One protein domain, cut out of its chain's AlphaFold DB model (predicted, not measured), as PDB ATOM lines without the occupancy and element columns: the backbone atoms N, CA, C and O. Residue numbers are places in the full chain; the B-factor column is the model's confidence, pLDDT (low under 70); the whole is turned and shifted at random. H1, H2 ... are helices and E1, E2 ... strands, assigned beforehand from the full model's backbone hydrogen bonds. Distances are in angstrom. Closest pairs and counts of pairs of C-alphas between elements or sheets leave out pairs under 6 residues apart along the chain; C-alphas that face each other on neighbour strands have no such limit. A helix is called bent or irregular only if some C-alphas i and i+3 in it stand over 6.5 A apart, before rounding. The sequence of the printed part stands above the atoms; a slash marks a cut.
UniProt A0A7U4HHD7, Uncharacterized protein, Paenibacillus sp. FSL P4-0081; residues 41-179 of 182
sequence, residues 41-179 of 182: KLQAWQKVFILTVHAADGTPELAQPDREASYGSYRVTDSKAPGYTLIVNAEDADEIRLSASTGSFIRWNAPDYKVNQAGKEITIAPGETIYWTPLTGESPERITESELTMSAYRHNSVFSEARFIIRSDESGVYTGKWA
ATOM      1  N   LYS A  41      -9.559 -19.709  -5.992       50.50
ATOM      2  CA  LYS A  41      -9.783 -20.834  -5.064       50.50
ATOM      3  C   LYS A  41      -9.238 -22.154  -5.611       50.50
ATOM      4  O   LYS A  41      -8.812 -22.998  -4.826       50.50
ATOM      5  N   LEU A  42      -9.212 -22.312  -6.936       53.28
ATOM      6  CA  LEU A  42      -8.830 -23.555  -7.614       53.28
ATOM      7  C   LEU A  42      -7.319 -23.830  -7.599       53.28
ATOM      8  O   LEU A  42      -6.905 -24.900  -8.028       53.28
ATOM      9  N   GLN A  43      -6.505 -22.919  -7.056       63.91
ATOM     10  CA  GLN A  43      -5.097 -23.175  -6.720       63.91
ATOM     11  C   GLN A  43      -4.741 -22.816  -5.270       63.91
ATOM     12  O   GLN A  43      -3.682 -23.209  -4.787       63.91
ATOM     13  N   ALA A  44      -5.616 -22.128  -4.525       74.12
ATOM     14  CA  ALA A  44      -5.393 -21.854  -3.101       74.12
ATOM     15  C   ALA A  44      -5.192 -23.141  -2.282       74.12
ATOM     16  O   ALA A  44      -4.425 -23.149  -1.321       74.12
ATOM     17  N   TRP A  45      -5.825 -24.239  -2.698       82.19
ATOM     18  CA  TRP A  45      -5.662 -25.549  -2.078       82.19
ATOM     19  C   TRP A  45      -4.227 -26.079  -2.143       82.19
ATOM     20  O   TRP A  45      -3.823 -26.797  -1.238       82.19
ATOM     21  N   GLN A  46      -3.426 -25.681  -3.139       83.88
ATOM     22  CA  GLN A  46      -2.029 -26.117  -3.292       83.88
ATOM     23  C   GLN A  46      -1.133 -25.622  -2.153       83.88
ATOM     24  O   GLN A  46      -0.090 -26.208  -1.882       83.88
ATOM     25  N   LYS A  47      -1.534 -24.532  -1.486       83.69
ATOM     26  CA  LYS A  47      -0.849 -24.008  -0.297       83.69
ATOM     27  C   LYS A  47      -1.316 -24.678   0.991       83.69
ATOM     28  O   LYS A  47      -0.633 -24.573   1.994       83.69
ATOM     29  N   VAL A  48      -2.485 -25.317   0.962       86.69
ATOM     30  CA  VAL A  48      -3.108 -25.940   2.132       86.69
ATOM     31  C   VAL A  48      -2.752 -27.417   2.193       86.69
ATOM     32  O   VAL A  48      -2.294 -27.892   3.227       86.69
ATOM     33  N   PHE A  49      -2.968 -28.143   1.096       88.94
ATOM     34  CA  PHE A  49      -2.838 -29.589   1.054       88.94
ATOM     35  C   PHE A  49      -1.437 -30.043   0.666       88.94
ATOM     36  O   PHE A  49      -0.866 -29.615  -0.334       88.94
ATOM     37  N   ILE A  50      -0.946 -31.019   1.418       90.56
ATOM     38  CA  ILE A  50       0.250 -31.795   1.119       90.56
ATOM     39  C   ILE A  50      -0.203 -33.251   1.032       90.56
ATOM     40  O   ILE A  50      -0.633 -33.830   2.028       90.56
ATOM     41  N   LEU A  51      -0.116 -33.844  -0.158       90.81
ATOM     42  CA  LEU A  51      -0.428 -35.255  -0.373       90.81
ATOM     43  C   LEU A  51       0.865 -36.031  -0.597       90.81
ATOM     44  O   LEU A  51       1.587 -35.782  -1.558       90.81
ATOM     45  N   THR A  52       1.132 -37.004   0.266       91.25
ATOM     46  CA  THR A  52       2.182 -37.999   0.033       91.25
ATOM     47  C   THR A  52       1.540 -39.302  -0.405       91.25
ATOM     48  O   THR A  52       0.629 -39.813   0.251       91.25
ATOM     49  N   VAL A  53       2.033 -39.849  -1.507       89.81
ATOM     50  CA  VAL A  53       1.671 -41.178  -2.002       89.81
ATOM     51  C   VAL A  53       2.900 -42.075  -1.937       89.81
ATOM     52  O   VAL A  53       4.013 -41.578  -1.833       89.81
ATOM     53  N   HIS A  54       2.730 -43.392  -1.967       84.62
ATOM     54  CA  HIS A  54       3.874 -44.306  -2.028       84.62
ATOM     55  C   HIS A  54       3.885 -45.024  -3.372       84.62
ATOM     56  O   HIS A  54       2.844 -45.493  -3.832       84.62
ATOM     57  N   ALA A  55       5.060 -45.115  -3.991       72.44
ATOM     58  CA  ALA A  55       5.283 -45.991  -5.131       72.44
ATOM     59  C   ALA A  55       5.307 -47.469  -4.696       72.44
ATOM     60  O   ALA A  55       5.375 -47.789  -3.508       72.44
ATOM     61  N   ALA A  56       5.244 -48.386  -5.665       66.25
ATOM     62  CA  ALA A  56       5.096 -49.825  -5.427       66.25
ATOM     63  C   ALA A  56       6.265 -50.425  -4.631       66.25
ATOM     64  O   ALA A  56       6.101 -51.414  -3.919       66.25
ATOM     65  N   ASP A  57       7.443 -49.814  -4.730       69.25
ATOM     66  CA  ASP A  57       8.640 -50.172  -3.969       69.25
ATOM     67  C   ASP A  57       8.604 -49.683  -2.506       69.25
ATOM     68  O   ASP A  57       9.456 -50.072  -1.705       69.25
ATOM     69  N   GLY A  58       7.589 -48.896  -2.136       70.62
ATOM     70  CA  GLY A  58       7.431 -48.268  -0.828       70.62
ATOM     71  C   GLY A  58       8.100 -46.900  -0.719       70.62
ATOM     72  O   GLY A  58       8.132 -46.344   0.378       70.62
ATOM     73  N   THR A  59       8.631 -46.344  -1.812       81.06
ATOM     74  CA  THR A  59       9.235 -45.010  -1.809       81.06
ATOM     75  C   THR A  59       8.142 -43.946  -1.650       81.06
ATOM     76  O   THR A  59       7.216 -43.913  -2.467       81.06
ATOM     77  N   PRO A  60       8.211 -43.072  -0.626       85.19
ATOM     78  CA  PRO A  60       7.282 -41.961  -0.494       85.19
ATOM     79  C   PRO A  60       7.561 -40.916  -1.578       85.19
ATOM     80  O   PRO A  60       8.701 -40.508  -1.797       85.19
ATOM     81  N   GLU A  61       6.505 -40.451  -2.226       88.44
ATOM     82  CA  GLU A  61       6.539 -39.417  -3.247       88.44
ATOM     83  C   GLU A  61       5.545 -38.314  -2.880       88.44
ATOM     84  O   GLU A  61       4.353 -38.555  -2.669       88.44
ATOM     85  N   LEU A  62       6.048 -37.084  -2.787       87.62
ATOM     86  CA  LEU A  62       5.207 -35.913  -2.589       87.62
ATOM     87  C   LEU A  62       4.520 -35.567  -3.913       87.62
ATOM     88  O   LEU A  62       5.196 -35.262  -4.898       87.62
ATOM     89  N   ALA A  63       3.190 -35.575  -3.924       84.75
ATOM     90  CA  ALA A  63       2.412 -35.189  -5.087       84.75
ATOM     91  C   ALA A  63       2.430 -33.663  -5.230       84.75
ATOM     92  O   ALA A  63       1.693 -32.959  -4.538       84.75
ATOM     93  N   GLN A  64       3.273 -33.140  -6.119       79.06
ATOM     94  CA  GLN A  64       3.361 -31.707  -6.403       79.06
ATOM     95  C   GLN A  64       2.346 -31.298  -7.499       79.06
ATOM     96  O   GLN A  64       2.117 -32.032  -8.461       79.06
ATOM     97  N   PRO A  65       1.662 -30.159  -7.378       69.06
ATOM     98  CA  PRO A  65       0.635 -29.769  -8.346       69.06
ATOM     99  C   PRO A  65       1.178 -29.354  -9.723       69.06
ATOM    100  O   PRO A  65       0.447 -29.402 -10.705       69.06
ATOM    101  N   ASP A  66       2.441 -28.945  -9.800       66.06
ATOM    102  CA  ASP A  66       3.109 -28.352 -10.967       66.06
ATOM    103  C   ASP A  66       3.834 -29.368 -11.863       66.06
ATOM    104  O   ASP A  66       4.406 -29.008 -12.895       66.06
ATOM    105  N   ARG A  67       3.799 -30.654 -11.507       62.72
ATOM    106  CA  ARG A  67       4.364 -31.727 -12.327       62.72
ATOM    107  C   ARG A  67       3.270 -32.342 -13.194       62.72
ATOM    108  O   ARG A  67       2.261 -32.831 -12.694       62.72
ATOM    109  N   GLU A  68       3.530 -32.447 -14.493       61.06
ATOM    110  CA  GLU A  68       2.689 -33.245 -15.401       61.06
ATOM    111  C   GLU A  68       2.739 -34.754 -15.094       61.06
ATOM    112  O   GLU A  68       1.940 -35.522 -15.627       61.06
ATOM    113  N   ALA A  69       3.677 -35.191 -14.246       65.94
ATOM    114  CA  ALA A  69       3.905 -36.595 -13.954       65.94
ATOM    115  C   ALA A  69       2.864 -37.173 -12.988       65.94
ATOM    116  O   ALA A  69       2.515 -36.576 -11.972       65.94
ATOM    117  N   SER A  70       2.455 -38.397 -13.296       77.81
ATOM    118  CA  SER A  70       1.771 -39.296 -12.379       77.81
ATOM    119  C   SER A  70       2.661 -39.667 -11.184       77.81
ATOM    120  O   SER A  70       3.848 -39.945 -11.350       77.81
ATOM    121  N   TYR A  71       2.060 -39.727 -10.002       80.88
ATOM    122  CA  TYR A  71       2.674 -40.088  -8.728       80.88
ATOM    123  C   TYR A  71       2.340 -41.519  -8.342       80.88
ATOM    124  O   TYR A  71       1.259 -41.990  -8.690       80.88
ATOM    125  N   GLY A  72       3.231 -42.155  -7.577       78.38
ATOM    126  CA  GLY A  72       2.949 -43.383  -6.830       78.38
ATOM    127  C   GLY A  72       2.370 -44.520  -7.674       78.38
ATOM    128  O   GLY A  72       1.166 -44.638  -7.851       78.38
ATOM    129  N   SER A  73       3.210 -45.425  -8.166       84.38
ATOM    130  CA  SER A  73       2.713 -46.627  -8.843       84.38
ATOM    131  C   SER A  73       2.152 -47.626  -7.835       84.38
ATOM    132  O   SER A  73       2.870 -48.067  -6.949       84.38
ATOM    133  N   TYR A  74       0.909 -48.059  -7.995       84.88
ATOM    134  CA  TYR A  74       0.302 -49.112  -7.183       84.88
ATOM    135  C   TYR A  74      -0.257 -50.203  -8.087       84.88
ATOM    136  O   TYR A  74      -1.085 -49.945  -8.956       84.88
ATOM    137  N   ARG A  75       0.148 -51.448  -7.854       85.06
ATOM    138  CA  ARG A  75      -0.485 -52.615  -8.464       85.06
ATOM    139  C   ARG A  75      -0.926 -53.543  -7.350       85.06
ATOM    140  O   ARG A  75      -0.115 -53.931  -6.516       85.06
ATOM    141  N   VAL A  76      -2.197 -53.929  -7.374       80.69
ATOM    142  CA  VAL A  76      -2.806 -54.812  -6.365       80.69
ATOM    143  C   VAL A  76      -1.984 -56.092  -6.155       80.69
ATOM    144  O   VAL A  76      -1.834 -56.540  -5.027       80.69
ATOM    145  N   THR A  77      -1.430 -56.668  -7.228       79.25
ATOM    146  CA  THR A  77      -0.668 -57.929  -7.179       79.25
ATOM    147  C   THR A  77       0.747 -57.792  -6.621       79.25
ATOM    148  O   THR A  77       1.300 -58.784  -6.156       79.25
ATOM    149  N   ASP A  78       1.322 -56.590  -6.658       73.38
ATOM    150  CA  ASP A  78       2.748 -56.362  -6.374       73.38
ATOM    151  C   ASP A  78       2.945 -55.495  -5.118       73.38
ATOM    152  O   ASP A  78       4.071 -55.221  -4.702       73.38
ATOM    153  N   SER A  79       1.848 -55.043  -4.506       70.06
ATOM    154  CA  SER A  79       1.870 -54.125  -3.374       70.06
ATOM    155  C   SER A  79       2.027 -54.856  -2.042       70.06
ATOM    156  O   SER A  79       1.343 -55.836  -1.750       70.06
ATOM    157  N   LYS A  80       2.892 -54.315  -1.178       74.44
ATOM    158  CA  LYS A  80       3.019 -54.730   0.232       74.44
ATOM    159  C   LYS A  80       1.916 -54.154   1.127       74.44
ATOM    160  O   LYS A  80       1.778 -54.582   2.270       74.44
ATOM    161  N   ALA A  81       1.161 -53.181   0.618       78.00
ATOM    162  CA  ALA A  81       0.022 -52.557   1.276       78.00
ATOM    163  C   ALA A  81      -1.289 -52.953   0.570       78.00
ATOM    164  O   ALA A  81      -1.293 -53.151  -0.648       78.00
ATOM    165  N   PRO A  82      -2.422 -53.013   1.286       82.38
ATOM    166  CA  PRO A  82      -3.704 -53.452   0.728       82.38
ATOM    167  C   PRO A  82      -4.377 -52.420  -0.201       82.38
ATOM    168  O   PRO A  82      -5.518 -52.619  -0.625       82.38
ATOM    169  N   GLY A  83      -3.701 -51.309  -0.499       87.88
ATOM    170  CA  GLY A  83      -4.217 -50.219  -1.311       87.88
ATOM    171  C   GLY A  83      -3.142 -49.210  -1.707       87.88
ATOM    172  O   GLY A  83      -2.011 -49.237  -1.216       87.88
ATOM    173  N   TYR A  84      -3.541 -48.295  -2.581       89.69
ATOM    174  CA  TYR A  84      -2.821 -47.082  -2.927       89.69
ATOM    175  C   TYR A  84      -2.699 -46.203  -1.677       89.69
ATOM    176  O   TYR A  84      -3.711 -45.766  -1.131       89.69
ATOM    177  N   THR A  85      -1.477 -45.976  -1.195       91.62
ATOM    178  CA  THR A  85      -1.248 -45.266   0.077       91.62
ATOM    179  C   THR A  85      -1.453 -43.768  -0.094       91.62
ATOM    180  O   THR A  85      -0.912 -43.177  -1.027       91.62
ATOM    181  N   LEU A  86      -2.189 -43.160   0.833       92.81
ATOM    182  CA  LEU A  86      -2.509 -41.738   0.867       92.81
ATOM    183  C   LEU A  86      -2.199 -41.193   2.264       92.81
ATOM    184  O   LEU A  86      -2.745 -41.663   3.260       92.81
ATOM    185  N   ILE A  87      -1.334 -40.186   2.338       93.75
ATOM    186  CA  ILE A  87      -1.122 -39.391   3.549       93.75
ATOM    187  C   ILE A  87      -1.462 -37.956   3.190       93.75
ATOM    188  O   ILE A  87      -0.733 -37.313   2.432       93.75
ATOM    189  N   VAL A  88      -2.589 -37.476   3.707       93.44
ATOM    190  CA  VAL A  88      -3.089 -36.132   3.418       93.44
ATOM    191  C   VAL A  88      -2.845 -35.257   4.630       93.44
ATOM    192  O   VAL A  88      -3.326 -35.548   5.722       93.44
ATOM    193  N   ASN A  89      -2.111 -34.174   4.438       94.69
ATOM    194  CA  ASN A  89      -1.976 -33.117   5.423       94.69
ATOM    195  C   ASN A  89      -2.625 -31.842   4.878       94.69
ATOM    196  O   ASN A  89      -2.609 -31.611   3.670       94.69
ATOM    197  N   ALA A  90      -3.210 -31.043   5.762       92.38
ATOM    198  CA  ALA A  90      -3.830 -29.772   5.430       92.38
ATOM    199  C   ALA A  90      -3.493 -28.770   6.534       92.38
ATOM    200  O   ALA A  90      -3.869 -28.982   7.689       92.38
ATOM    201  N   GLU A  91      -2.760 -27.708   6.193       89.69
ATOM    202  CA  GLU A  91      -2.355 -26.696   7.171       89.69
ATOM    203  C   GLU A  91      -3.589 -26.083   7.851       89.69
ATOM    204  O   GLU A  91      -4.573 -25.742   7.190       89.69
ATOM    205  N   ASP A  92      -3.532 -25.983   9.184       91.31
ATOM    206  CA  ASP A  92      -4.595 -25.483  10.061       91.31
ATOM    207  C   ASP A  92      -5.971 -26.193   9.958       91.31
ATOM    208  O   ASP A  92      -7.003 -25.621  10.345       91.31
ATOM    209  N   ALA A  93      -6.033 -27.393   9.384       94.31
ATOM    210  CA  ALA A  93      -7.252 -28.192   9.406       94.31
ATOM    211  C   ALA A  93      -7.383 -28.944  10.737       94.31
ATOM    212  O   ALA A  93      -6.410 -29.500  11.243       94.31
ATOM    213  N   ASP A  94      -8.600 -29.010  11.272       95.75
ATOM    214  CA  ASP A  94      -8.933 -29.875  12.411       95.75
ATOM    215  C   ASP A  94      -9.252 -31.302  11.929       95.75
ATOM    216  O   ASP A  94      -8.932 -32.289  12.589       95.75
ATOM    217  N   GLU A  95      -9.878 -31.410  10.754       96.62
ATOM    218  CA  GLU A  95     -10.228 -32.670  10.101       96.62
ATOM    219  C   GLU A  95     -10.162 -32.528   8.574       96.62
ATOM    220  O   GLU A  95     -10.337 -31.438   8.013       96.62
ATOM    221  N   ILE A  96      -9.945 -33.651   7.893       97.06
ATOM    222  CA  ILE A  96     -10.024 -33.755   6.438       97.06
ATOM    223  C   ILE A  96     -11.071 -34.812   6.104       97.06
ATOM    224  O   ILE A  96     -11.009 -35.942   6.596       97.06
ATOM    225  N   ARG A  97     -12.032 -34.454   5.253       97.50
ATOM    226  CA  ARG A  97     -12.999 -35.405   4.700       97.50
ATOM    227  C   ARG A  97     -12.587 -35.781   3.294       97.50
ATOM    228  O   ARG A  97     -12.272 -34.914   2.484       97.50
ATOM    229  N   LEU A  98     -12.588 -37.078   3.030       97.12
ATOM    230  CA  LEU A  98     -12.219 -37.661   1.756       97.12
ATOM    231  C   LEU A  98     -13.427 -38.385   1.174       97.12
ATOM    232  O   LEU A  98     -14.092 -39.139   1.886       97.12
ATOM    233  N   SER A  99     -13.670 -38.207  -0.120       97.25
ATOM    234  CA  SER A  99     -14.660 -38.980  -0.872       97.25
ATOM    235  C   SER A  99     -14.071 -39.486  -2.181       97.25
ATOM    236  O   SER A  99     -13.387 -38.733  -2.868       97.25
ATOM    237  N   ALA A 100     -14.367 -40.729  -2.545       95.94
ATOM    238  CA  ALA A 100     -13.948 -41.344  -3.797       95.94
ATOM    239  C   ALA A 100     -15.157 -41.587  -4.711       95.94
ATOM    240  O   ALA A 100     -16.160 -42.165  -4.281       95.94
ATOM    241  N   SER A 101     -15.062 -41.207  -5.988       95.06
ATOM    242  CA  SER A 101     -16.125 -41.492  -6.967       95.06
ATOM    243  C   SER A 101     -16.293 -43.006  -7.197       95.06
ATOM    244  O   SER A 101     -17.409 -43.547  -7.219       95.06
ATOM    245  N   THR A 102     -15.167 -43.713  -7.281       93.44
ATOM    246  CA  THR A 102     -15.059 -45.169  -7.420       93.44
ATOM    247  C   THR A 102     -13.971 -45.720  -6.490       93.44
ATOM    248  O   THR A 102     -13.102 -44.991  -6.007       93.44
ATOM    249  N   GLY A 103     -13.992 -47.025  -6.227       92.00
ATOM    250  CA  GLY A 103     -13.109 -47.644  -5.239       92.00
ATOM    251  C   GLY A 103     -13.632 -47.465  -3.815       92.00
ATOM    252  O   GLY A 103     -14.785 -47.086  -3.607       92.00
ATOM    253  N   SER A 104     -12.793 -47.790  -2.838       93.81
ATOM    254  CA  SER A 104     -13.113 -47.698  -1.412       93.81
ATOM    255  C   SER A 104     -11.874 -47.307  -0.619       93.81
ATOM    256  O   SER A 104     -10.757 -47.701  -0.959       93.81
ATOM    257  N   PHE A 105     -12.069 -46.555   0.455       95.25
ATOM    258  CA  PHE A 105     -11.054 -46.317   1.461       95.25
ATOM    259  C   PHE A 105     -10.980 -47.485   2.437       95.25
ATOM    260  O   PHE A 105     -11.990 -48.076   2.834       95.25
ATOM    261  N   ILE A 106      -9.762 -47.779   2.871       93.19
ATOM    262  CA  ILE A 106      -9.475 -48.769   3.899       93.19
ATOM    263  C   ILE A 106      -8.479 -48.204   4.906       93.19
ATOM    264  O   ILE A 106      -7.589 -47.418   4.572       93.19
ATOM    265  N   ARG A 107      -8.615 -48.654   6.153       92.12
ATOM    266  CA  ARG A 107      -7.620 -48.468   7.208       92.12
ATOM    267  C   ARG A 107      -6.884 -49.780   7.421       92.12
ATOM    268  O   ARG A 107      -7.507 -50.838   7.532       92.12
ATOM    269  N   TRP A 108      -5.565 -49.700   7.490       87.00
ATOM    270  CA  TRP A 108      -4.699 -50.847   7.712       87.00
ATOM    271  C   TRP A 108      -3.522 -50.420   8.578       87.00
ATOM    272  O   TRP A 108      -2.847 -49.450   8.249       87.00
ATOM    273  N   ASN A 109      -3.287 -51.147   9.670       80.00
ATOM    274  CA  ASN A 109      -2.165 -50.906  10.565       80.00
ATOM    275  C   ASN A 109      -1.285 -52.157  10.615       80.00
ATOM    276  O   ASN A 109      -1.676 -53.207  11.116       80.00
ATOM    277  N   ALA A 110      -0.051 -52.064  10.130       71.50
ATOM    278  CA  ALA A 110       0.926 -53.102  10.431       71.50
ATOM    279  C   ALA A 110       1.262 -53.064  11.943       71.50
ATOM    280  O   ALA A 110       1.392 -51.972  12.498       71.50
ATOM    281  N   PRO A 111       1.430 -54.212  12.629       69.56
ATOM    282  CA  PRO A 111       1.500 -55.577  12.107       69.56
ATOM    283  C   PRO A 111       0.221 -56.404  12.331       69.56
ATOM    284  O   PRO A 111       0.278 -57.623  12.231       69.56
ATOM    285  N   ASP A 112      -0.921 -55.808  12.694       69.38
ATOM    286  CA  ASP A 112      -2.136 -56.601  12.952       69.38
ATOM    287  C   ASP A 112      -2.746 -57.195  11.665       69.38
ATOM    288  O   ASP A 112      -3.571 -58.109  11.728       69.38
ATOM    289  N   TYR A 113      -2.283 -56.704  10.507       71.75
ATOM    290  CA  TYR A 113      -2.667 -57.093   9.151       71.75
ATOM    291  C   TYR A 113      -4.182 -57.051   8.893       71.75
ATOM    292  O   TYR A 113      -4.657 -57.628   7.913       71.75
ATOM    293  N   LYS A 114      -4.957 -56.349   9.730       82.44
ATOM    294  CA  LYS A 114      -6.407 -56.243   9.571       82.44
ATOM    295  C   LYS A 114      -6.749 -55.078   8.659       82.44
ATOM    296  O   LYS A 114      -6.392 -53.932   8.912       82.44
ATOM    297  N   VAL A 115      -7.481 -55.389   7.595       86.75
ATOM    298  CA  VAL A 115      -8.053 -54.389   6.693       86.75
ATOM    299  C   VAL A 115      -9.442 -54.026   7.198       86.75
ATOM    300  O   VAL A 115     -10.337 -54.868   7.222       86.75
ATOM    301  N   ASN A 116      -9.622 -52.768   7.588       90.19
ATOM    302  CA  ASN A 116     -10.920 -52.219   7.959       90.19
ATOM    303  C   ASN A 116     -11.459 -51.394   6.790       90.19
ATOM    304  O   ASN A 116     -10.848 -50.402   6.394       90.19
ATOM    305  N   GLN A 117     -12.595 -51.809   6.235       90.81
ATOM    306  CA  GLN A 117     -13.268 -51.079   5.164       90.81
ATOM    307  C   GLN A 117     -13.909 -49.804   5.723       90.81
ATOM    308  O   GLN A 117     -14.611 -49.864   6.731       90.81
ATOM    309  N   ALA A 118     -13.670 -48.667   5.069       92.31
ATOM    310  CA  ALA A 118     -14.314 -47.390   5.386       92.31
ATOM    311  C   ALA A 118     -15.371 -46.990   4.341       92.31
ATOM    312  O   ALA A 118     -16.261 -46.203   4.645       92.31
ATOM    313  N   GLY A 119     -15.326 -47.576   3.140       93.19
ATOM    314  CA  GLY A 119     -16.260 -47.267   2.060       93.19
ATOM    315  C   GLY A 119     -15.791 -46.081   1.221       93.19
ATOM    316  O   GLY A 119     -14.610 -45.751   1.190       93.19
ATOM    317  N   LYS A 120     -16.712 -45.433   0.507       95.19
ATOM    318  CA  LYS A 120     -16.379 -44.333  -0.416       95.19
ATOM    319  C   LYS A 120     -16.062 -43.010   0.269       95.19
ATOM    320  O   LYS A 120     -15.565 -42.109  -0.394       95.19
ATOM    321  N   GLU A 121     -16.343 -42.888   1.558       96.75
ATOM    322  CA  GLU A 121     -16.147 -41.663   2.323       96.75
ATOM    323  C   GLU A 121     -15.419 -41.978   3.623       96.75
ATOM    324  O   GLU A 121     -15.676 -42.997   4.264       96.75
ATOM    325  N   ILE A 122     -14.501 -41.105   4.027       97.06
ATOM    326  CA  ILE A 122     -13.795 -41.238   5.296       97.06
ATOM    327  C   ILE A 122     -13.423 -39.863   5.848       97.06
ATOM    328  O   ILE A 122     -13.100 -38.942   5.105       97.06
ATOM    329  N   THR A 123     -13.467 -39.723   7.171       97.06
ATOM    330  CA  THR A 123     -12.907 -38.563   7.879       97.06
ATOM    331  C   THR A 123     -11.606 -38.982   8.548       97.06
ATOM    332  O   THR A 123     -11.537 -40.062   9.147       97.06
ATOM    333  N   ILE A 124     -10.576 -38.151   8.414       96.50
ATOM    334  CA  ILE A 124      -9.232 -38.405   8.934       96.50
ATOM    335  C   ILE A 124      -8.672 -37.168   9.632       96.50
ATOM    336  O   ILE A 124      -9.061 -36.036   9.329       96.50
ATOM    337  N   ALA A 125      -7.729 -37.390  10.544       96.69
ATOM    338  CA  ALA A 125      -6.887 -36.309  11.045       96.69
ATOM    339  C   ALA A 125      -5.818 -35.938   9.993       96.69
ATOM    340  O   ALA A 125      -5.380 -36.812   9.237       96.69
ATOM    341  N   PRO A 126      -5.348 -34.678   9.944       96.00
ATOM    342  CA  PRO A 126      -4.213 -34.317   9.101       96.00
ATOM    343  C   PRO A 126      -2.978 -35.180   9.407       96.00
ATOM    344  O   PRO A 126      -2.608 -35.376  10.564       96.00
ATOM    345  N   GLY A 127      -2.341 -35.705   8.361       94.00
ATOM    346  CA  GLY A 127      -1.173 -36.585   8.458       94.00
ATOM    347  C   GLY A 127      -1.494 -38.057   8.741       94.00
ATOM    348  O   GLY A 127      -0.574 -38.873   8.810       94.00
ATOM    349  N   GLU A 128      -2.768 -38.430   8.881       93.56
ATOM    350  CA  GLU A 128      -3.160 -39.831   9.017       93.56
ATOM    351  C   GLU A 128      -2.888 -40.610   7.718       93.56
ATOM    352  O   GLU A 128      -3.133 -40.124   6.611       93.56
ATOM    353  N   THR A 129      -2.379 -41.839   7.851       91.75
ATOM    354  CA  THR A 129      -2.195 -42.750   6.715       91.75
ATOM    355  C   THR A 129      -3.476 -43.530   6.458       91.75
ATOM    356  O   THR A 129      -3.960 -44.259   7.322       91.75
ATOM    357  N   ILE A 130      -3.991 -43.419   5.240       93.81
ATOM    358  CA  ILE A 130      -5.110 -44.211   4.734       93.81
ATOM    359  C   ILE A 130      -4.758 -44.811   3.379       93.81
ATOM    360  O   ILE A 130      -3.743 -44.476   2.771       93.81
ATOM    361  N   TYR A 131      -5.596 -45.723   2.897       93.19
ATOM    362  CA  TYR A 131      -5.381 -46.359   1.607       93.19
ATOM    363  C   TYR A 131      -6.658 -46.320   0.786       93.19
ATOM    364  O   TYR A 131      -7.754 -46.494   1.316       93.19
ATOM    365  N   TRP A 132      -6.507 -46.131  -0.516       94.19
ATOM    366  CA  TRP A 132      -7.575 -46.316  -1.486       94.19
ATOM    367  C   TRP A 132      -7.378 -47.643  -2.215       94.19
ATOM    368  O   TRP A 132      -6.259 -48.003  -2.575       94.19
ATOM    369  N   THR A 133      -8.452 -48.389  -2.451       91.50
ATOM    370  CA  THR A 133      -8.392 -49.647  -3.196       91.50
ATOM    371  C   THR A 133      -9.448 -49.697  -4.296       91.50
ATOM    372  O   THR A 133     -10.599 -49.314  -4.062       91.50
ATOM    373  N   PRO A 134      -9.100 -50.210  -5.494       90.06
ATOM    374  CA  PRO A 134     -10.079 -50.477  -6.541       90.06
ATOM    375  C   PRO A 134     -10.939 -51.716  -6.230       90.06
ATOM    376  O   PRO A 134     -11.910 -51.983  -6.931       90.06
ATOM    377  N   LEU A 135     -10.586 -52.496  -5.200       84.88
ATOM    378  CA  LEU A 135     -11.277 -53.724  -4.820       84.88
ATOM    379  C   LEU A 135     -12.469 -53.411  -3.907       84.88
ATOM    380  O   LEU A 135     -12.354 -53.450  -2.684       84.88
ATOM    381  N   THR A 136     -13.623 -53.103  -4.494       72.69
ATOM    382  CA  THR A 136     -14.835 -52.750  -3.731       72.69
ATOM    383  C   THR A 136     -15.677 -53.951  -3.306       72.69
ATOM    384  O   THR A 136     -16.665 -53.773  -2.609       72.69
ATOM    385  N   GLY A 137     -15.330 -55.175  -3.713       64.31
ATOM    386  CA  GLY A 137     -16.107 -56.389  -3.413       64.31
ATOM    387  C   GLY A 137     -17.482 -56.467  -4.102       64.31
ATOM    388  O   GLY A 137     -18.073 -57.541  -4.133       64.31
ATOM    389  N   GLU A 138     -17.964 -55.365  -4.684       58.19
ATOM    390  CA  GLU A 138     -19.316 -55.220  -5.240       58.19
ATOM    391  C   GLU A 138     -19.387 -55.383  -6.769       58.19
ATOM    392  O   GLU A 138     -20.465 -55.629  -7.303       58.19
ATOM    393  N   SER A 139     -18.264 -55.295  -7.490       56.50
ATOM    394  CA  SER A 139     -18.228 -55.529  -8.940       56.50
ATOM    395  C   SER A 139     -16.871 -56.073  -9.399       56.50
ATOM    396  O   SER A 139     -15.839 -55.588  -8.932       56.50
ATOM    397  N   PRO A 140     -16.842 -57.059 -10.318       60.28
ATOM    398  CA  PRO A 140     -15.612 -57.524 -10.957       60.28
ATOM    399  C   PRO A 140     -15.089 -56.539 -12.014       60.28
ATOM    400  O   PRO A 140     -14.026 -56.775 -12.591       60.28
ATOM    401  N   GLU A 141     -15.832 -55.469 -12.311       72.00
ATOM    402  CA  GLU A 141     -15.397 -54.470 -13.277       72.00
ATOM    403  C   GLU A 141     -14.176 -53.717 -12.767       72.00
ATOM    404  O   GLU A 141     -14.122 -53.190 -11.654       72.00
ATOM    405  N   ARG A 142     -13.172 -53.670 -13.633       80.31
ATOM    406  CA  ARG A 142     -11.934 -52.968 -13.366       80.31
ATOM    407  C   ARG A 142     -12.201 -51.471 -13.265       80.31
ATOM    408  O   ARG A 142     -12.598 -50.837 -14.237       80.31
ATOM    409  N   ILE A 143     -11.870 -50.896 -12.115       89.19
ATOM    410  CA  ILE A 143     -11.879 -49.448 -11.922       89.19
ATOM    411  C   ILE A 143     -10.667 -48.864 -12.648       89.19
ATOM    412  O   ILE A 143      -9.531 -49.157 -12.279       89.19
ATOM    413  N   THR A 144     -10.902 -48.086 -13.701       91.56
ATOM    414  CA  THR A 144      -9.846 -47.450 -14.507       91.56
ATOM    415  C   THR A 144      -9.569 -46.014 -14.089       91.56
ATOM    416  O   THR A 144      -8.470 -45.524 -14.321       91.56
ATOM    417  N   GLU A 145     -10.525 -45.356 -13.441       93.62
ATOM    418  CA  GLU A 145     -10.392 -43.993 -12.943       93.62
ATOM    419  C   GLU A 145     -11.198 -43.816 -11.651       93.62
ATOM    420  O   GLU A 145     -12.296 -44.364 -11.512       93.62
ATOM    421  N   SER A 146     -10.644 -43.051 -10.713       94.00
ATOM    422  CA  SER A 146     -11.312 -42.556  -9.513       94.00
ATOM    423  C   SER A 146     -10.902 -41.112  -9.256       94.00
ATOM    424  O   SER A 146      -9.726 -40.770  -9.364       94.00
ATOM    425  N   GLU A 147     -11.864 -40.273  -8.891       95.38
ATOM    426  CA  GLU A 147     -11.612 -38.930  -8.380       95.38
ATOM    427  C   GLU A 147     -11.721 -38.972  -6.858       95.38
ATOM    428  O   GLU A 147     -12.739 -39.408  -6.314       95.38
ATOM    429  N   LEU A 148     -10.665 -38.517  -6.189       95.50
ATOM    430  CA  LEU A 148     -10.636 -38.279  -4.756       95.50
ATOM    431  C   LEU A 148     -10.851 -36.793  -4.489       95.50
ATOM    432  O   LEU A 148      -9.995 -35.971  -4.822       95.50
ATOM    433  N   THR A 149     -11.959 -36.459  -3.841       95.62
ATOM    434  CA  THR A 149     -12.219 -35.112  -3.327       95.62
ATOM    435  C   THR A 149     -11.766 -35.036  -1.880       95.62
ATOM    436  O   THR A 149     -12.068 -35.924  -1.083       95.62
ATOM    437  N   MET A 150     -11.038 -33.976  -1.546       94.81
ATOM    438  CA  MET A 150     -10.488 -33.728  -0.218       94.81
ATOM    439  C   MET A 150     -10.961 -32.369   0.263       94.81
ATOM    440  O   MET A 150     -10.639 -31.364  -0.362       94.81
ATOM    441  N   SER A 151     -11.685 -32.336   1.375       95.25
ATOM    442  CA  SER A 151     -12.214 -31.105   1.965       95.25
ATOM    443  C   SER A 151     -11.592 -30.900   3.344       95.25
ATOM    444  O   SER A 151     -11.736 -31.745   4.231       95.25
ATOM    445  N   ALA A 152     -10.884 -29.785   3.525       94.62
ATOM    446  CA  ALA A 152     -10.253 -29.403   4.784       94.62
ATOM    447  C   ALA A 152     -11.219 -28.552   5.610       94.62
ATOM    448  O   ALA A 152     -11.753 -27.544   5.128       94.62
ATOM    449  N   TYR A 153     -11.421 -28.950   6.863       93.62
ATOM    450  CA  TYR A 153     -12.326 -28.284   7.789       93.62
ATOM    451  C   TYR A 153     -11.557 -27.612   8.919       93.62
ATOM    452  O   TYR A 153     -10.619 -28.181   9.475       93.62
ATOM    453  N   ARG A 154     -12.014 -26.420   9.304       94.31
ATOM    454  CA  ARG A 154     -11.619 -25.736  10.538       94.31
ATOM    455  C   ARG A 154     -12.878 -25.263  11.241       94.31
ATOM    456  O   ARG A 154     -13.742 -24.656  10.604       94.31
ATOM    457  N   HIS A 155     -13.022 -25.563  12.526       93.56
ATOM    458  CA  HIS A 155     -14.222 -25.242  13.305       93.56
ATOM    459  C   HIS A 155     -15.530 -25.675  12.599       93.56
ATOM    460  O   HIS A 155     -16.491 -24.908  12.506       93.56
ATOM    461  N   ASN A 156     -15.556 -26.907  12.071       88.56
ATOM    462  CA  ASN A 156     -16.702 -27.511  11.371       88.56
ATOM    463  C   ASN A 156     -17.153 -26.772  10.088       88.56
ATOM    464  O   ASN A 156     -18.289 -26.925   9.641       88.56
ATOM    465  N   SER A 157     -16.274 -25.972   9.478       88.81
ATOM    466  CA  SER A 157     -16.523 -25.306   8.195       88.81
ATOM    467  C   SER A 157     -15.424 -25.640   7.190       88.81
ATOM    468  O   SER A 157     -14.243 -25.604   7.534       88.81
ATOM    469  N   VAL A 158     -15.811 -25.944   5.947       90.94
ATOM    470  CA  VAL A 158     -14.866 -26.180   4.844       90.94
ATOM    471  C   VAL A 158     -14.191 -24.865   4.478       90.94
ATOM    472  O   VAL A 158     -14.877 -23.886   4.177       90.94
ATOM    473  N   PHE A 159     -12.860 -24.840   4.475       89.50
ATOM    474  CA  PHE A 159     -12.092 -23.665   4.050       89.50
ATOM    475  C   PHE A 159     -11.228 -23.919   2.809       89.50
ATOM    476  O   PHE A 159     -10.799 -22.961   2.167       89.50
ATOM    477  N   SER A 160     -10.995 -25.182   2.442       90.81
ATOM    478  CA  SER A 160     -10.275 -25.550   1.224       90.81
ATOM    479  C   SER A 160     -10.740 -26.903   0.698       90.81
ATOM    480  O   SER A 160     -11.095 -27.782   1.485       90.81
ATOM    481  N   GLU A 161     -10.715 -27.067  -0.623       92.12
ATOM    482  CA  GLU A 161     -11.028 -28.325  -1.299       92.12
ATOM    483  C   GLU A 161     -10.030 -28.594  -2.423       92.12
ATOM    484  O   GLU A 161      -9.612 -27.667  -3.117       92.12
ATOM    485  N   ALA A 162      -9.669 -29.859  -2.610       91.88
ATOM    486  CA  ALA A 162      -8.769 -30.304  -3.662       91.88
ATOM    487  C   ALA A 162      -9.253 -31.617  -4.288       91.88
ATOM    488  O   ALA A 162      -9.982 -32.387  -3.660       91.88
ATOM    489  N   ARG A 163      -8.831 -31.878  -5.528       92.88
ATOM    490  CA  ARG A 163      -9.192 -33.084  -6.284       92.88
ATOM    491  C   ARG A 163      -7.948 -33.806  -6.780       92.88
ATOM    492  O   ARG A 163      -7.076 -33.190  -7.391       92.88
ATOM    493  N   PHE A 164      -7.881 -35.110  -6.548       92.25
ATOM    494  CA  PHE A 164      -6.785 -35.973  -6.980       92.25
ATOM    495  C   PHE A 164      -7.333 -37.153  -7.778       92.25
ATOM    496  O   PHE A 164      -8.196 -37.887  -7.308       92.25
ATOM    497  N   ILE A 165      -6.846 -37.328  -8.998       93.31
ATOM    498  CA  ILE A 165      -7.318 -38.335  -9.939       93.31
ATOM    499  C   ILE A 165      -6.389 -39.538  -9.884       93.31
ATOM    500  O   ILE A 165      -5.197 -39.413 -10.149       93.31
ATOM    501  N   ILE A 166      -6.938 -40.711  -9.589       93.25
ATOM    502  CA  ILE A 166      -6.242 -41.993  -9.676       93.25
ATOM    503  C   ILE A 166      -6.666 -42.683 -10.971       93.25
ATOM    504  O   ILE A 166      -7.853 -42.908 -11.187       93.25
ATOM    505  N   ARG A 167      -5.708 -43.061 -11.820       93.62
ATOM    506  CA  ARG A 167      -5.939 -43.769 -13.090       93.62
ATOM    507  C   ARG A 167      -5.171 -45.070 -13.168       93.62
ATOM    508  O   ARG A 167      -4.030 -45.132 -12.721       93.62
ATOM    509  N   SER A 168      -5.781 -46.075 -13.784       91.94
ATOM    510  CA  SER A 168      -5.149 -47.343 -14.137       91.94
ATOM    511  C   SER A 168      -4.723 -47.345 -15.607       91.94
ATOM    512  O   SER A 168      -5.504 -46.936 -16.463       91.94
ATOM    513  N   ASP A 169      -3.517 -47.828 -15.906       90.38
ATOM    514  CA  ASP A 169      -3.058 -48.090 -17.281       90.38
ATOM    515  C   ASP A 169      -3.686 -49.372 -17.865       90.38
ATOM    516  O   ASP A 169      -4.623 -49.902 -17.296       90.38
ATOM    517  N   GLU A 170      -3.227 -49.939 -18.982       88.62
ATOM    518  CA  GLU A 170      -3.750 -51.242 -19.449       88.62
ATOM    519  C   GLU A 170      -3.256 -52.422 -18.595       88.62
ATOM    520  O   GLU A 170      -3.930 -53.448 -18.487       88.62
ATOM    521  N   SER A 171      -2.122 -52.256 -17.916       87.00
ATOM    522  CA  SER A 171      -1.402 -53.313 -17.205       87.00
ATOM    523  C   SER A 171      -1.864 -53.544 -15.764       87.00
ATOM    524  O   SER A 171      -1.420 -54.508 -15.143       87.00
ATOM    525  N   GLY A 172      -2.720 -52.691 -15.206       86.31
ATOM    526  CA  GLY A 172      -3.206 -52.810 -13.823       86.31
ATOM    527  C   GLY A 172      -2.510 -51.873 -12.849       86.31
ATOM    528  O   GLY A 172      -2.748 -51.981 -11.648       86.31
ATOM    529  N   VAL A 173      -1.640 -50.985 -13.338       89.31
ATOM    530  CA  VAL A 173      -0.912 -50.027 -12.504       89.31
ATOM    531  C   VAL A 173      -1.757 -48.787 -12.329       89.31
ATOM    532  O   VAL A 173      -2.124 -48.136 -13.301       89.31
ATOM    533  N   TYR A 174      -2.049 -48.465 -11.081       90.62
ATOM    534  CA  TYR A 174      -2.688 -47.232 -10.677       90.62
ATOM    535  C   TYR A 174      -1.632 -46.174 -10.398       90.62
ATOM    536  O   TYR A 174      -0.636 -46.458  -9.739       90.62
ATOM    537  N   THR A 175      -1.874 -44.963 -10.873       91.69
ATOM    538  CA  THR A 175      -1.074 -43.780 -10.562       91.69
ATOM    539  C   THR A 175      -1.987 -42.596 -10.296       91.69
ATOM    540  O   THR A 175      -3.135 -42.591 -10.745       91.69
ATOM    541  N   GLY A 176      -1.498 -41.605  -9.561       90.75
ATOM    542  CA  GLY A 176      -2.278 -40.437  -9.181       90.75
ATOM    543  C   GLY A 176      -1.780 -39.129  -9.795       90.75
ATOM    544  O   GLY A 176      -0.581 -38.949  -9.957       90.75
ATOM    545  N   LYS A 177      -2.668 -38.180 -10.092       91.38
ATOM    546  CA  LYS A 177      -2.322 -36.805 -10.493       91.38
ATOM    547  C   LYS A 177      -3.325 -35.829  -9.880       91.38
ATOM    548  O   LYS A 177      -4.510 -36.133  -9.794       91.38
ATOM    549  N   TRP A 178      -2.879 -34.642  -9.485       89.50
ATOM    550  CA  TRP A 178      -3.794 -33.555  -9.128       89.50
ATOM    551  C   TRP A 178      -4.676 -33.154 -10.318       89.50
ATOM    552  O   TRP A 178      -4.201 -33.099 -11.453       89.50
ATOM    553  N   ALA A 179      -5.955 -32.877 -10.064       87.06
ATOM    554  CA  ALA A 179      -6.825 -32.284 -11.073       87.06
ATOM    555  C   ALA A 179      -6.456 -30.804 -11.253       87.06
ATOM    556  O   ALA A 179      -6.325 -30.066 -10.272       87.06
TER     557      ALA A 179
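Overview. This is residues 41 to 179 of the 182 residues of an uncharacterized protein of Paenibacillus sp. FSL P4-0081 (UniProt A0A7U4HHD7). Two six-stranded sheets lie face to face as a sandwich, their strands crossed at 50 degrees; one sheet is curled like part of a barrel, the other strongly twisted. A short helix, H1, sits at one end beside E11 of the curled sheet, and the E6 and E7 hairpin makes one edge of the other. The 139 printed residues hold H1 and then E1 to E12 along the chain, mostly strand. Both sheets are antiparallel, in the orders E3 E12 E11 E10 E5 E8 and E2 E1 E4 E9 E6 E7. The whole is compact and rounded, with a radius of gyration of the C-alphas of 14.2 A and spans of 39 by 34 by 27 A.

Along the chain. In the curled sheet, E3 is residues 71 to 74, E12 174 to 178, E11 157 to 168, E10 145 to 154, E5 95 to 100 and E8 121 to 124. E11 is 33.4 A long and bends by 59 degrees at residue 160; E10 is 29.8 A long. In the other sheet, E2 is residues 60 to 63, E1 49 to 54, E4 84 to 90, E9 129 to 133, E6 104 to 108 and E7 115 to 119; E4 is 19.2 A long. H1 is residues 41 to 47, beginning at C-alpha 41 (-9.783, -20.834, -5.064), and E12 ends at C-alpha 178 (-3.794, -33.555, -9.128).

Arrangement. E10, E11 and E12 form a meander, each strand the antiparallel neighbour of the one before. N 150 and O 162 are 2.8 A apart between E10 and E11, and N 165 and O 177 2.7 A between E11 and E12. E5 is E10's other neighbour, with N 97 and O 151 2.9 A apart. The parts of the two sheets that face each other are 8.0 A centre to centre. In the second sheet, N 52 of E1 and O 87 of E4 are 2.9 A apart, and N 84 of E4 and O 132 of E9 2.7 A. Between the sheets, the closest C-alphas of E1 and E3 are His 54 and Gly 72, 5.0 A, and those of E6 and E8 are Phe 105 and Ile 122, 6.9 A. H1 is on the curled sheet at the sheet's level, with a height of 2.0 A; its closest C-alpha pair with E11 is Trp 45 and Ser 160, 5.7 A. H1 is only just irregular, C-alphas 42 and 45 being 6.7 A apart; 0 of 3 O i to N i+4 pairs and 3 of 4 O i to N i+3 pairs are within hydrogen-bond range.

Size, cuts and confidence. The C-alphas farthest apart are those of His 155 and Ser 171, 43.4 A. The printed part has no cut, and the link from E9 to E10 is long, with 11 residues. Mean pLDDT of the printed part is 85.9; residues 41 to 43, 56 to 57, 65 to 69, 111 to 112 and 137 to 140 are under 70.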